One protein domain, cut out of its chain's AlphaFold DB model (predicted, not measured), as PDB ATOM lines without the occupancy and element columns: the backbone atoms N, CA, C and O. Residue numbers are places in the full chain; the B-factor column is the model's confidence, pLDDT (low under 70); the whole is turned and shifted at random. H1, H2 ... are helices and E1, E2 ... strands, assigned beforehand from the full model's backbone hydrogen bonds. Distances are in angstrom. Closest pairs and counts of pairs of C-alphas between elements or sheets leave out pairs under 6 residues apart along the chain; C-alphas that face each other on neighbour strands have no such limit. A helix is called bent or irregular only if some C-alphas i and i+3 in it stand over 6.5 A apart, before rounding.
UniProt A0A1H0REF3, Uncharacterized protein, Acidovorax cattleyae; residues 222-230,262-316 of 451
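This is residues 222 to 230 and 262 to 316 of the 451 residues of an uncharacterized protein of Acidovorax cattleyae (UniProt A0A1H0REF3). Two helices, H2 and H3, lie side by side and run opposite ways, and a small antiparallel hairpin of two strands, E1 and E2, packs with its E1 side along H3, so that H2, H3 and the hairpin make a triangle with H3 at one corner. The short helix H1 lies slanted across H2 and the hairpin, and meets H3 at residues 307 to 311. The printed part has 64 residues with three named helices and two named strands, in the order H1, H2, E1, E2, H3; the class is mixed, helices and strands. The whole is compact, with a radius of gyration of the C-alphas of 11.6 A and spans of 40 by 27 by 19 A.

Start with H1, residues 222 to 228, and go from it to H2, residues 265 to 275: they touch, run opposite ways at a steep tilt of 55 degrees, and their closest C-alphas are those of Leu 225 and Trp 266, 6.7 A apart. Next come E1, residues 284 to 289, and E2, residues 292 to 297, an antiparallel hairpin with 146 degrees between the strands' directions. Look there for N 287 and O 294, 2.9 A apart, and N 294 and O 287, 2.8 A apart, both within hydrogen-bond range. The closest C-alphas of H1 and E1 are those of Asp 227 and Ile 289, at 6.3 A. H3, residues 298 to 313, touches H2 at a shallow tilt of 2 degrees, opposite ways; the closest C-alphas are those of Leu 272 and Val 300, at 6.2 A. The closest C-alphas of E1 and H3 are those of Glu 285 and Ala 298, at 4.9 A. H1 and H3 only just touch, with 3 pairs of C-alphas within 8 A, the closest those of Leu 228 and His 308, at 5.4 A; they run the same way at a steep tilt of 54 degrees. The helix packing is mostly crossed, but only just. Every O i to N i+4 pair is within hydrogen-bond range in H1 and H2, and 10 of 12 in H3.

Find C-alpha 222 at (179.963, 287.236, 338.070), where H1 begins. H2 runs 15.1 A from C-alpha 265 at (171.917, 283.704, 327.122) to C-alpha 275. E1 is 15.4 A long and E2 16.0 A. H3, the longest helix, runs 23.3 A to C-alpha 313 at (160.008, 287.184, 328.220); it is irregular, with C-alphas 299 and 302 7.4 A apart.

The C-alphas farthest apart are those of Pro 280 and Thr 316, at 39.8 A. Residues 231 to 261 are not printed, and C-alphas 230 and 262 stand 19.3 A apart across this cut, which lies in the link from H1 to H2. Of the links printed whole, E1 to E2 and E2 to H3 are tight, H2 to E1 is short, and none is long. The mean pLDDT of the printed part is 81.7; look for values under 70 at residue 230, residues 278 to 282 and residues 314 to 316.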
ATOM      1  N   ARG A 222     180.818 288.413 337.826       78.81
ATOM      2  CA  ARG A 222     179.963 287.236 338.070       78.81
ATOM      3  C   ARG A 222     178.503 287.618 338.332       78.81
ATOM      4  O   ARG A 222     177.599 287.014 337.774       78.81
ATOM      5  N   LYS A 223     178.308 288.689 339.104       81.44
ATOM      6  CA  LYS A 223     176.992 289.231 339.443       81.44
ATOM      7  C   LYS A 223     176.182 289.694 338.222       81.44
ATOM      8  O   LYS A 223     174.977 289.511 338.201       81.44
ATOM      9  N   LEU A 224     176.840 290.242 337.194       85.06
ATOM     10  CA  LEU A 224     176.177 290.630 335.943       85.06
ATOM     11  C   LEU A 224     175.548 289.414 335.268       85.06
ATOM     12  O   LEU A 224     174.426 289.490 334.785       85.06
ATOM     13  N   LEU A 225     176.276 288.301 335.240       83.31
ATOM     14  CA  LEU A 225     175.774 287.091 334.614       83.31
ATOM     15  C   LEU A 225     174.681 286.422 335.465       83.31
ATOM     16  O   LEU A 225     173.672 285.998 334.915       83.31
ATOM     17  N   GLU A 226     174.835 286.402 336.797       80.44
ATOM     18  CA  GLU A 226     173.791 285.942 337.731       80.44
ATOM     19  C   GLU A 226     172.483 286.737 337.556       80.44
ATOM     20  O   GLU A 226     171.404 286.150 337.496       80.44
ATOM     21  N   ASP A 227     172.576 288.060 337.398       82.88
ATOM     22  CA  ASP A 227     171.409 288.923 337.200       82.88
ATOM     23  C   ASP A 227     170.807 288.805 335.782       82.88
ATOM     24  O   ASP A 227     169.630 289.098 335.591       82.88
ATOM     25  N   LEU A 228     171.559 288.353 334.774       80.69
ATOM     26  CA  LEU A 228     171.013 288.127 333.427       80.69
ATOM     27  C   LEU A 228     170.097 286.897 333.349       80.69
ATOM     28  O   LEU A 228     169.233 286.851 332.477       80.69
ATOM     29  N   ALA A 229     170.263 285.923 334.249       74.19
ATOM     30  CA  ALA A 229     169.521 284.664 334.224       74.19
ATOM     31  C   ALA A 229     169.282 284.107 335.646       74.19
ATOM     32  O   ALA A 229     169.841 283.069 336.015       74.19
ATOM     33  N   PRO A 230     168.434 284.771 336.454       67.00
ATOM     34  CA  PRO A 230     168.238 284.433 337.867       67.00
ATOM     35  C   PRO A 230     167.595 283.054 338.101       67.00
ATOM     36  O   PRO A 230     167.785 282.468 339.166       67.00
ATOM     37  N   ALA A 262     174.230 277.969 320.987       72.12
ATOM     38  CA  ALA A 262     173.801 279.099 320.167       72.12
ATOM     39  C   ALA A 262     172.753 279.986 320.861       72.12
ATOM     40  O   ALA A 262     172.794 281.207 320.703       72.12
ATOM     41  N   ASP A 263     171.865 279.389 321.658       76.81
ATOM     42  CA  ASP A 263     170.727 280.084 322.273       76.81
ATOM     43  C   ASP A 263     170.907 280.333 323.780       76.81
ATOM     44  O   ASP A 263     170.064 280.967 324.416       76.81
ATOM     45  N   CYS A 264     172.006 279.863 324.379       80.06
ATOM     46  CA  CYS A 264     172.287 280.068 325.794       80.06
ATOM     47  C   CYS A 264     172.583 281.558 326.082       80.06
ATOM     48  O   CYS A 264     173.642 282.064 325.682       80.06
ATOM     49  N   PRO A 265     171.734 282.272 326.857       76.44
ATOM     50  CA  PRO A 265     171.917 283.704 327.122       76.44
ATOM     51  C   PRO A 265     173.261 284.020 327.793       76.44
ATOM     52  O   PRO A 265     173.820 285.100 327.608       76.44
ATOM     53  N   TRP A 266     173.814 283.055 328.535       80.69
ATOM     54  CA  TRP A 266     175.119 283.157 329.184       80.69
ATOM     55  C   TRP A 266     176.279 283.159 328.193       80.69
ATOM     56  O   TRP A 266     177.176 284.001 328.299       80.69
ATOM     57  N   LEU A 267     176.283 282.216 327.249       82.25
ATOM     58  CA  LEU A 267     177.337 282.118 326.241       82.25
ATOM     59  C   LEU A 267     177.276 283.312 325.289       82.25
ATOM     60  O   LEU A 267     178.323 283.878 324.973       82.25
ATOM     61  N   LEU A 268     176.069 283.774 324.952       84.12
ATOM     62  CA  LEU A 268     175.861 285.003 324.189       84.12
ATOM     63  C   LEU A 268     176.388 286.233 324.942       84.12
ATOM     64  O   LEU A 268     177.225 286.959 324.406       84.12
ATOM     65  N   ALA A 269     175.999 286.444 326.204       83.88
ATOM     66  CA  ALA A 269     176.477 287.576 327.005       83.88
ATOM     67  C   ALA A 269     178.006 287.574 327.175       83.88
ATOM     68  O   ALA A 269     178.659 288.613 327.051       83.88
ATOM     69  N   ARG A 270     178.600 286.401 327.421       83.44
ATOM     70  CA  ARG A 270     180.053 286.236 327.544       83.44
ATOM     71  C   ARG A 270     180.765 286.466 326.210       83.44
ATOM     72  O   ARG A 270     181.796 287.135 326.198       83.44
ATOM     73  N   GLY A 271     180.216 285.959 325.109       85.94
ATOM     74  CA  GLY A 271     180.721 286.184 323.757       85.94
ATOM     75  C   GLY A 271     180.715 287.666 323.390       85.94
ATOM     76  O   GLY A 271     181.730 288.183 322.932       85.94
ATOM     77  N   LEU A 272     179.626 288.375 323.696       85.88
ATOM     78  CA  LEU A 272     179.513 289.820 323.496       85.88
ATOM     79  C   LEU A 272     180.565 290.582 324.303       85.88
ATOM     80  O   LEU A 272     181.296 291.402 323.752       85.88
ATOM     81  N   LEU A 273     180.691 290.282 325.597       83.81
ATOM     82  CA  LEU A 273     181.662 290.938 326.474       83.81
ATOM     83  C   LEU A 273     183.117 290.659 326.065       83.81
ATOM     84  O   LEU A 273     183.952 291.550 326.191       83.81
ATOM     85  N   ALA A 274     183.416 289.461 325.554       83.62
ATOM     86  CA  ALA A 274     184.745 289.096 325.062       83.62
ATOM     87  C   ALA A 274     185.063 289.700 323.681       83.62
ATOM     88  O   ALA A 274     186.209 290.059 323.421       83.62
ATOM     89  N   ALA A 275     184.062 289.823 322.804       79.75
ATOM     90  CA  ALA A 275     184.199 290.412 321.473       79.75
ATOM     91  C   ALA A 275     184.214 291.950 321.495       79.75
ATOM     92  O   ALA A 275     184.613 292.579 320.511       79.75
ATOM     93  N   ALA A 276     183.788 292.572 322.600       83.00
ATOM     94  CA  ALA A 276     183.831 294.015 322.757       83.00
ATOM     95  C   ALA A 276     185.282 294.515 322.609       83.00
ATOM     96  O   ALA A 276     186.174 294.042 323.320       83.00
ATOM     97  N   PRO A 277     185.554 295.481 321.713       74.00
ATOM     98  CA  PRO A 277     186.909 295.957 321.489       74.00
ATOM     99  C   PRO A 277     187.489 296.514 322.792       74.00
ATOM    100  O   PRO A 277     186.970 297.489 323.340       74.00
ATOM    101  N   GLN A 278     188.600 295.934 323.258       63.59
ATOM    102  CA  GLN A 278     189.335 296.374 324.456       63.59
ATOM    103  C   GLN A 278     190.091 297.700 324.237       63.59
ATOM    104  O   GLN A 278     191.186 297.918 324.753       63.59
ATOM    105  N   ALA A 279     189.536 298.610 323.433       50.50
ATOM    106  CA  ALA A 279     190.158 299.894 323.179       50.50
ATOM    107  C   ALA A 279     190.277 300.667 324.508       50.50
ATOM    108  O   ALA A 279     189.291 300.773 325.240       50.50
ATOM    109  N   PRO A 280     191.437 301.281 324.809       53.91
ATOM    110  CA  PRO A 280     191.712 301.927 326.099       53.91
ATOM    111  C   PRO A 280     190.840 303.166 326.399       53.91
ATOM    112  O   PRO A 280     191.028 303.826 327.417       53.91
ATOM    113  N   ALA A 281     189.878 303.482 325.529       55.72
ATOM    114  CA  ALA A 281     188.899 304.552 325.680       55.72
ATOM    115  C   ALA A 281     187.514 304.161 325.126       55.72
ATOM    116  O   ALA A 281     186.765 305.033 324.682       55.72
ATOM    117  N   ALA A 282     187.171 302.865 325.091       63.72
ATOM    118  CA  ALA A 282     185.823 302.454 324.712       63.72
ATOM    119  C   ALA A 282     184.812 303.137 325.647       63.72
ATOM    120  O   ALA A 282     184.916 303.039 326.872       63.72
ATOM    121  N   ALA A 283     183.864 303.877 325.065       81.56
ATOM    122  CA  ALA A 283     182.792 304.503 325.821       81.56
ATOM    123  C   ALA A 283     182.079 303.418 326.636       81.56
ATOM    124  O   ALA A 283     181.670 302.400 326.084       81.56
ATOM    125  N   THR A 284     181.979 303.609 327.950       88.75
ATOM    126  CA  THR A 284     181.203 302.719 328.819       88.75
ATOM    127  C   THR A 284     179.812 303.293 328.999       88.75
ATOM    128  O   THR A 284     179.683 304.483 329.291       88.75
ATOM    129  N   GLU A 285     178.800 302.448 328.919       92.50
ATOM    130  CA  GLU A 285     177.415 302.789 329.215       92.50
ATOM    131  C   GLU A 285     176.956 302.046 330.475       92.50
ATOM    132  O   GLU A 285     177.530 301.020 330.847       92.50
ATOM    133  N   SER A 286     175.977 302.608 331.186       92.00
ATOM    134  CA  SER A 286     175.371 301.952 332.347       92.00
ATOM    135  C   SER A 286     174.084 301.261 331.919       92.00
ATOM    136  O   SER A 286     173.160 301.934 331.477       92.00
ATOM    137  N   VAL A 287     174.020 299.941 332.078       92.81
ATOM    138  CA  VAL A 287     172.821 299.136 331.808       92.81
ATOM    139  C   VAL A 287     172.229 298.679 333.136       92.81
ATOM    140  O   VAL A 287     172.967 298.255 334.025       92.81
ATOM    141  N   LEU A 288     170.910 298.792 333.288       92.94
ATOM    142  CA  LEU A 288     170.181 298.288 334.453       92.94
ATOM    143  C   LEU A 288     169.681 296.871 334.161       92.94
ATOM    144  O   LEU A 288     168.873 296.686 333.258       92.94
ATOM    145  N   ILE A 289     170.151 295.894 334.933       90.25
ATOM    146  CA  ILE A 289     169.730 294.486 334.858       90.25
ATOM    147  C   ILE A 289     169.268 294.100 336.261       90.25
ATOM    148  O   ILE A 289     170.012 294.300 337.221       90.25
ATOM    149  N   ASN A 290     168.013 293.657 336.407       87.69
ATOM    150  CA  ASN A 290     167.372 293.405 337.711       87.69
ATOM    151  C   ASN A 290     167.540 294.548 338.740       87.69
ATOM    152  O   ASN A 290     167.723 294.324 339.937       87.69
ATOM    153  N   GLY A 291     167.512 295.803 338.280       87.38
ATOM    154  CA  GLY A 291     167.672 296.984 339.140       87.38
ATOM    155  C   GLY A 291     169.110 297.276 339.592       87.38
ATOM    156  O   GLY A 291     169.329 298.234 340.335       87.38
ATOM    157  N   VAL A 292     170.103 296.508 339.131       89.31
ATOM    158  CA  VAL A 292     171.529 296.751 339.383       89.31
ATOM    159  C   VAL A 292     172.158 297.416 338.158       89.31
ATOM    160  O   VAL A 292     171.998 296.957 337.030       89.31
ATOM    161  N   ALA A 293     172.876 298.523 338.373       91.56
ATOM    162  CA  ALA A 293     173.564 299.248 337.308       91.56
ATOM    163  C   ALA A 293     174.947 298.640 337.030       91.56
ATOM    164  O   ALA A 293     175.825 298.643 337.897       91.56
ATOM    165  N   TYR A 294     175.159 298.188 335.798       92.00
ATOM    166  CA  TYR A 294     176.412 297.624 335.308       92.00
ATOM    167  C   TYR A 294     177.069 298.563 334.302       92.00
ATOM    168  O   TYR A 294     176.435 298.967 333.330       92.00
ATOM    169  N   ARG A 295     178.354 298.895 334.502       92.94
ATOM    170  CA  ARG A 295     179.148 299.569 333.465       92.94
ATOM    171  C   ARG A 295     179.687 298.540 332.486       92.94
ATOM    172  O   ARG A 295     180.524 297.722 332.862       92.94
ATOM    173  N   VAL A 296     179.246 298.629 331.242       91.81
ATOM    174  CA  VAL A 296     179.657 297.743 330.147       91.81
ATOM    175  C   VAL A 296     180.120 298.582 328.952       91.81
ATOM    176  O   VAL A 296     179.786 299.768 328.878       91.81
ATOM    177  N   PRO A 297     180.917 298.033 328.021       93.06
ATOM    178  CA  PRO A 297     181.233 298.737 326.782       93.06
ATOM    179  C   PRO A 297     179.943 299.121 326.037       93.06
ATOM    180  O   PRO A 297     179.055 298.290 325.868       93.06
ATOM    181  N   ALA A 298     179.832 300.365 325.569       88.75
ATOM    182  CA  ALA A 298     178.627 300.877 324.904       88.75
ATOM    183  C   ALA A 298     178.232 300.037 323.676       88.75
ATOM    184  O   ALA A 298     177.054 299.859 323.393       88.75
ATOM    185  N   ALA A 299     179.218 299.440 322.996       89.19
ATOM    186  CA  ALA A 299     178.999 298.543 321.862       89.19
ATOM    187  C   ALA A 299     178.176 297.284 322.208       89.19
ATOM    188  O   ALA A 299     177.578 296.702 321.312       89.19
ATOM    189  N   VAL A 300     178.143 296.866 323.480       92.69
ATOM    190  CA  VAL A 300     177.412 295.667 323.931       92.69
ATOM    191  C   VAL A 300     176.235 295.983 324.850       92.69
ATOM    192  O   VAL A 300     175.481 295.083 325.207       92.69
ATOM    193  N   ALA A 301     176.052 297.249 325.235       92.31
ATOM    194  CA  ALA A 301     175.029 297.667 326.191       92.31
ATOM    195  C   ALA A 301     173.606 297.340 325.712       92.31
ATOM    196  O   ALA A 301     172.824 296.746 326.456       92.31
ATOM    197  N   GLY A 302     173.296 297.671 324.454       91.62
ATOM    198  CA  GLY A 302     171.991 297.380 323.853       91.62
ATOM    199  C   GLY A 302     171.702 295.882 323.757       91.62
ATOM    200  O   GLY A 302     170.580 295.454 324.012       91.62
ATOM    201  N   GLU A 303     172.725 295.081 323.468       92.62
ATOM    202  CA  GLU A 303     172.567 293.641 323.282       92.62
ATOM    203  C   GLU A 303     172.436 292.888 324.611       92.62
ATOM    204  O   GLU A 303     171.610 291.990 324.735       92.62
ATOM    205  N   LEU A 304     173.167 293.306 325.648       90.81
ATOM    206  CA  LEU A 304     172.964 292.785 327.003       90.81
ATOM    207  C   LEU A 304     171.571 293.128 327.542       90.81
ATOM    208  O   LEU A 304     170.954 292.298 328.206       90.81
ATOM    209  N   LEU A 305     171.053 294.323 327.234       91.75
ATOM    210  CA  LEU A 305     169.684 294.687 327.592       91.75
ATOM    211  C   LEU A 305     168.659 293.846 326.816       91.75
ATOM    212  O   LEU A 305     167.691 293.387 327.414       91.75
ATOM    213  N   ARG A 306     168.885 293.592 325.519       93.12
ATOM    214  CA  ARG A 306     168.046 292.688 324.717       93.12
ATOM    215  C   ARG A 306     168.008 291.287 325.329       93.12
ATOM    216  O   ARG A 306     166.919 290.790 325.587       93.12
ATOM    217  N   LEU A 307     169.171 290.702 325.636       88.88
ATOM    218  CA  LEU A 307     169.270 289.384 326.272       88.88
ATOM    219  C   LEU A 307     168.555 289.340 327.625       88.88
ATOM    220  O   LEU A 307     167.876 288.364 327.921       88.88
ATOM    221  N   HIS A 308     168.661 290.399 328.432       90.19
ATOM    222  CA  HIS A 308     167.921 290.491 329.688       90.19
ATOM    223  C   HIS A 308     166.403 290.487 329.458       90.19
ATOM    224  O   HIS A 308     165.681 289.723 330.091       90.19
ATOM    225  N   MET A 309     165.916 291.309 328.524       88.81
ATOM    226  CA  MET A 309     164.492 291.390 328.184       88.81
ATOM    227  C   MET A 309     163.968 290.079 327.589       88.81
ATOM    228  O   MET A 309     162.832 289.691 327.850       88.81
ATOM    229  N   GLU A 310     164.790 289.373 326.822       86.25
ATOM    230  CA  GLU A 310     164.475 288.043 326.304       86.25
ATOM    231  C   GLU A 310     164.443 287.006 327.412       86.25
ATOM    232  O   GLU A 310     163.490 286.244 327.474       86.25
ATOM    233  N   ALA A 311     165.389 287.022 328.349       81.56
ATOM    234  CA  ALA A 311     165.351 286.136 329.508       81.56
ATOM    235  C   ALA A 311     164.102 286.377 330.377       81.56
ATOM    236  O   ALA A 311     163.537 285.428 330.912       81.56
ATOM    237  N   LEU A 312     163.638 287.629 330.475       78.94
ATOM    238  CA  LEU A 312     162.397 287.983 331.173       78.94
ATOM    239  C   LEU A 312     161.120 287.596 330.405       78.94
ATOM    240  O   LEU A 312     160.065 287.451 331.020       78.94
ATOM    241  N   THR A 313     161.179 287.470 329.075       76.06
ATOM    242  CA  THR A 313     160.008 287.184 328.220       76.06
ATOM    243  C   THR A 313     159.993 285.766 327.659       76.06
ATOM    244  O   THR A 313     158.964 285.341 327.127       76.06
ATOM    245  N   ALA A 314     161.097 285.025 327.790       67.69
ATOM    246  CA  ALA A 314     161.211 283.643 327.370       67.69
ATOM    247  C   ALA A 314     160.114 282.835 328.074       67.69
ATOM    248  O   ALA A 314     160.074 282.796 329.307       67.69
ATOM    249  N   PRO A 315     159.200 282.198 327.319       45.78
ATOM    250  CA  PRO A 315     158.252 281.284 327.915       45.78
ATOM    251  C   PRO A 315     159.075 280.174 328.557       45.78
ATOM    252  O   PRO A 315     159.782 279.443 327.863       45.78
ATOM    253  N   THR A 316     159.009 280.066 329.882       47.44
ATOM    254  CA  THR A 316     159.522 278.908 330.605       47.44
ATOM    255  C   THR A 316     158.993 277.668 329.894       47.44
ATOM    256  O   THR A 316     157.780 277.474 329.779       47.44
TER     257      THR A 316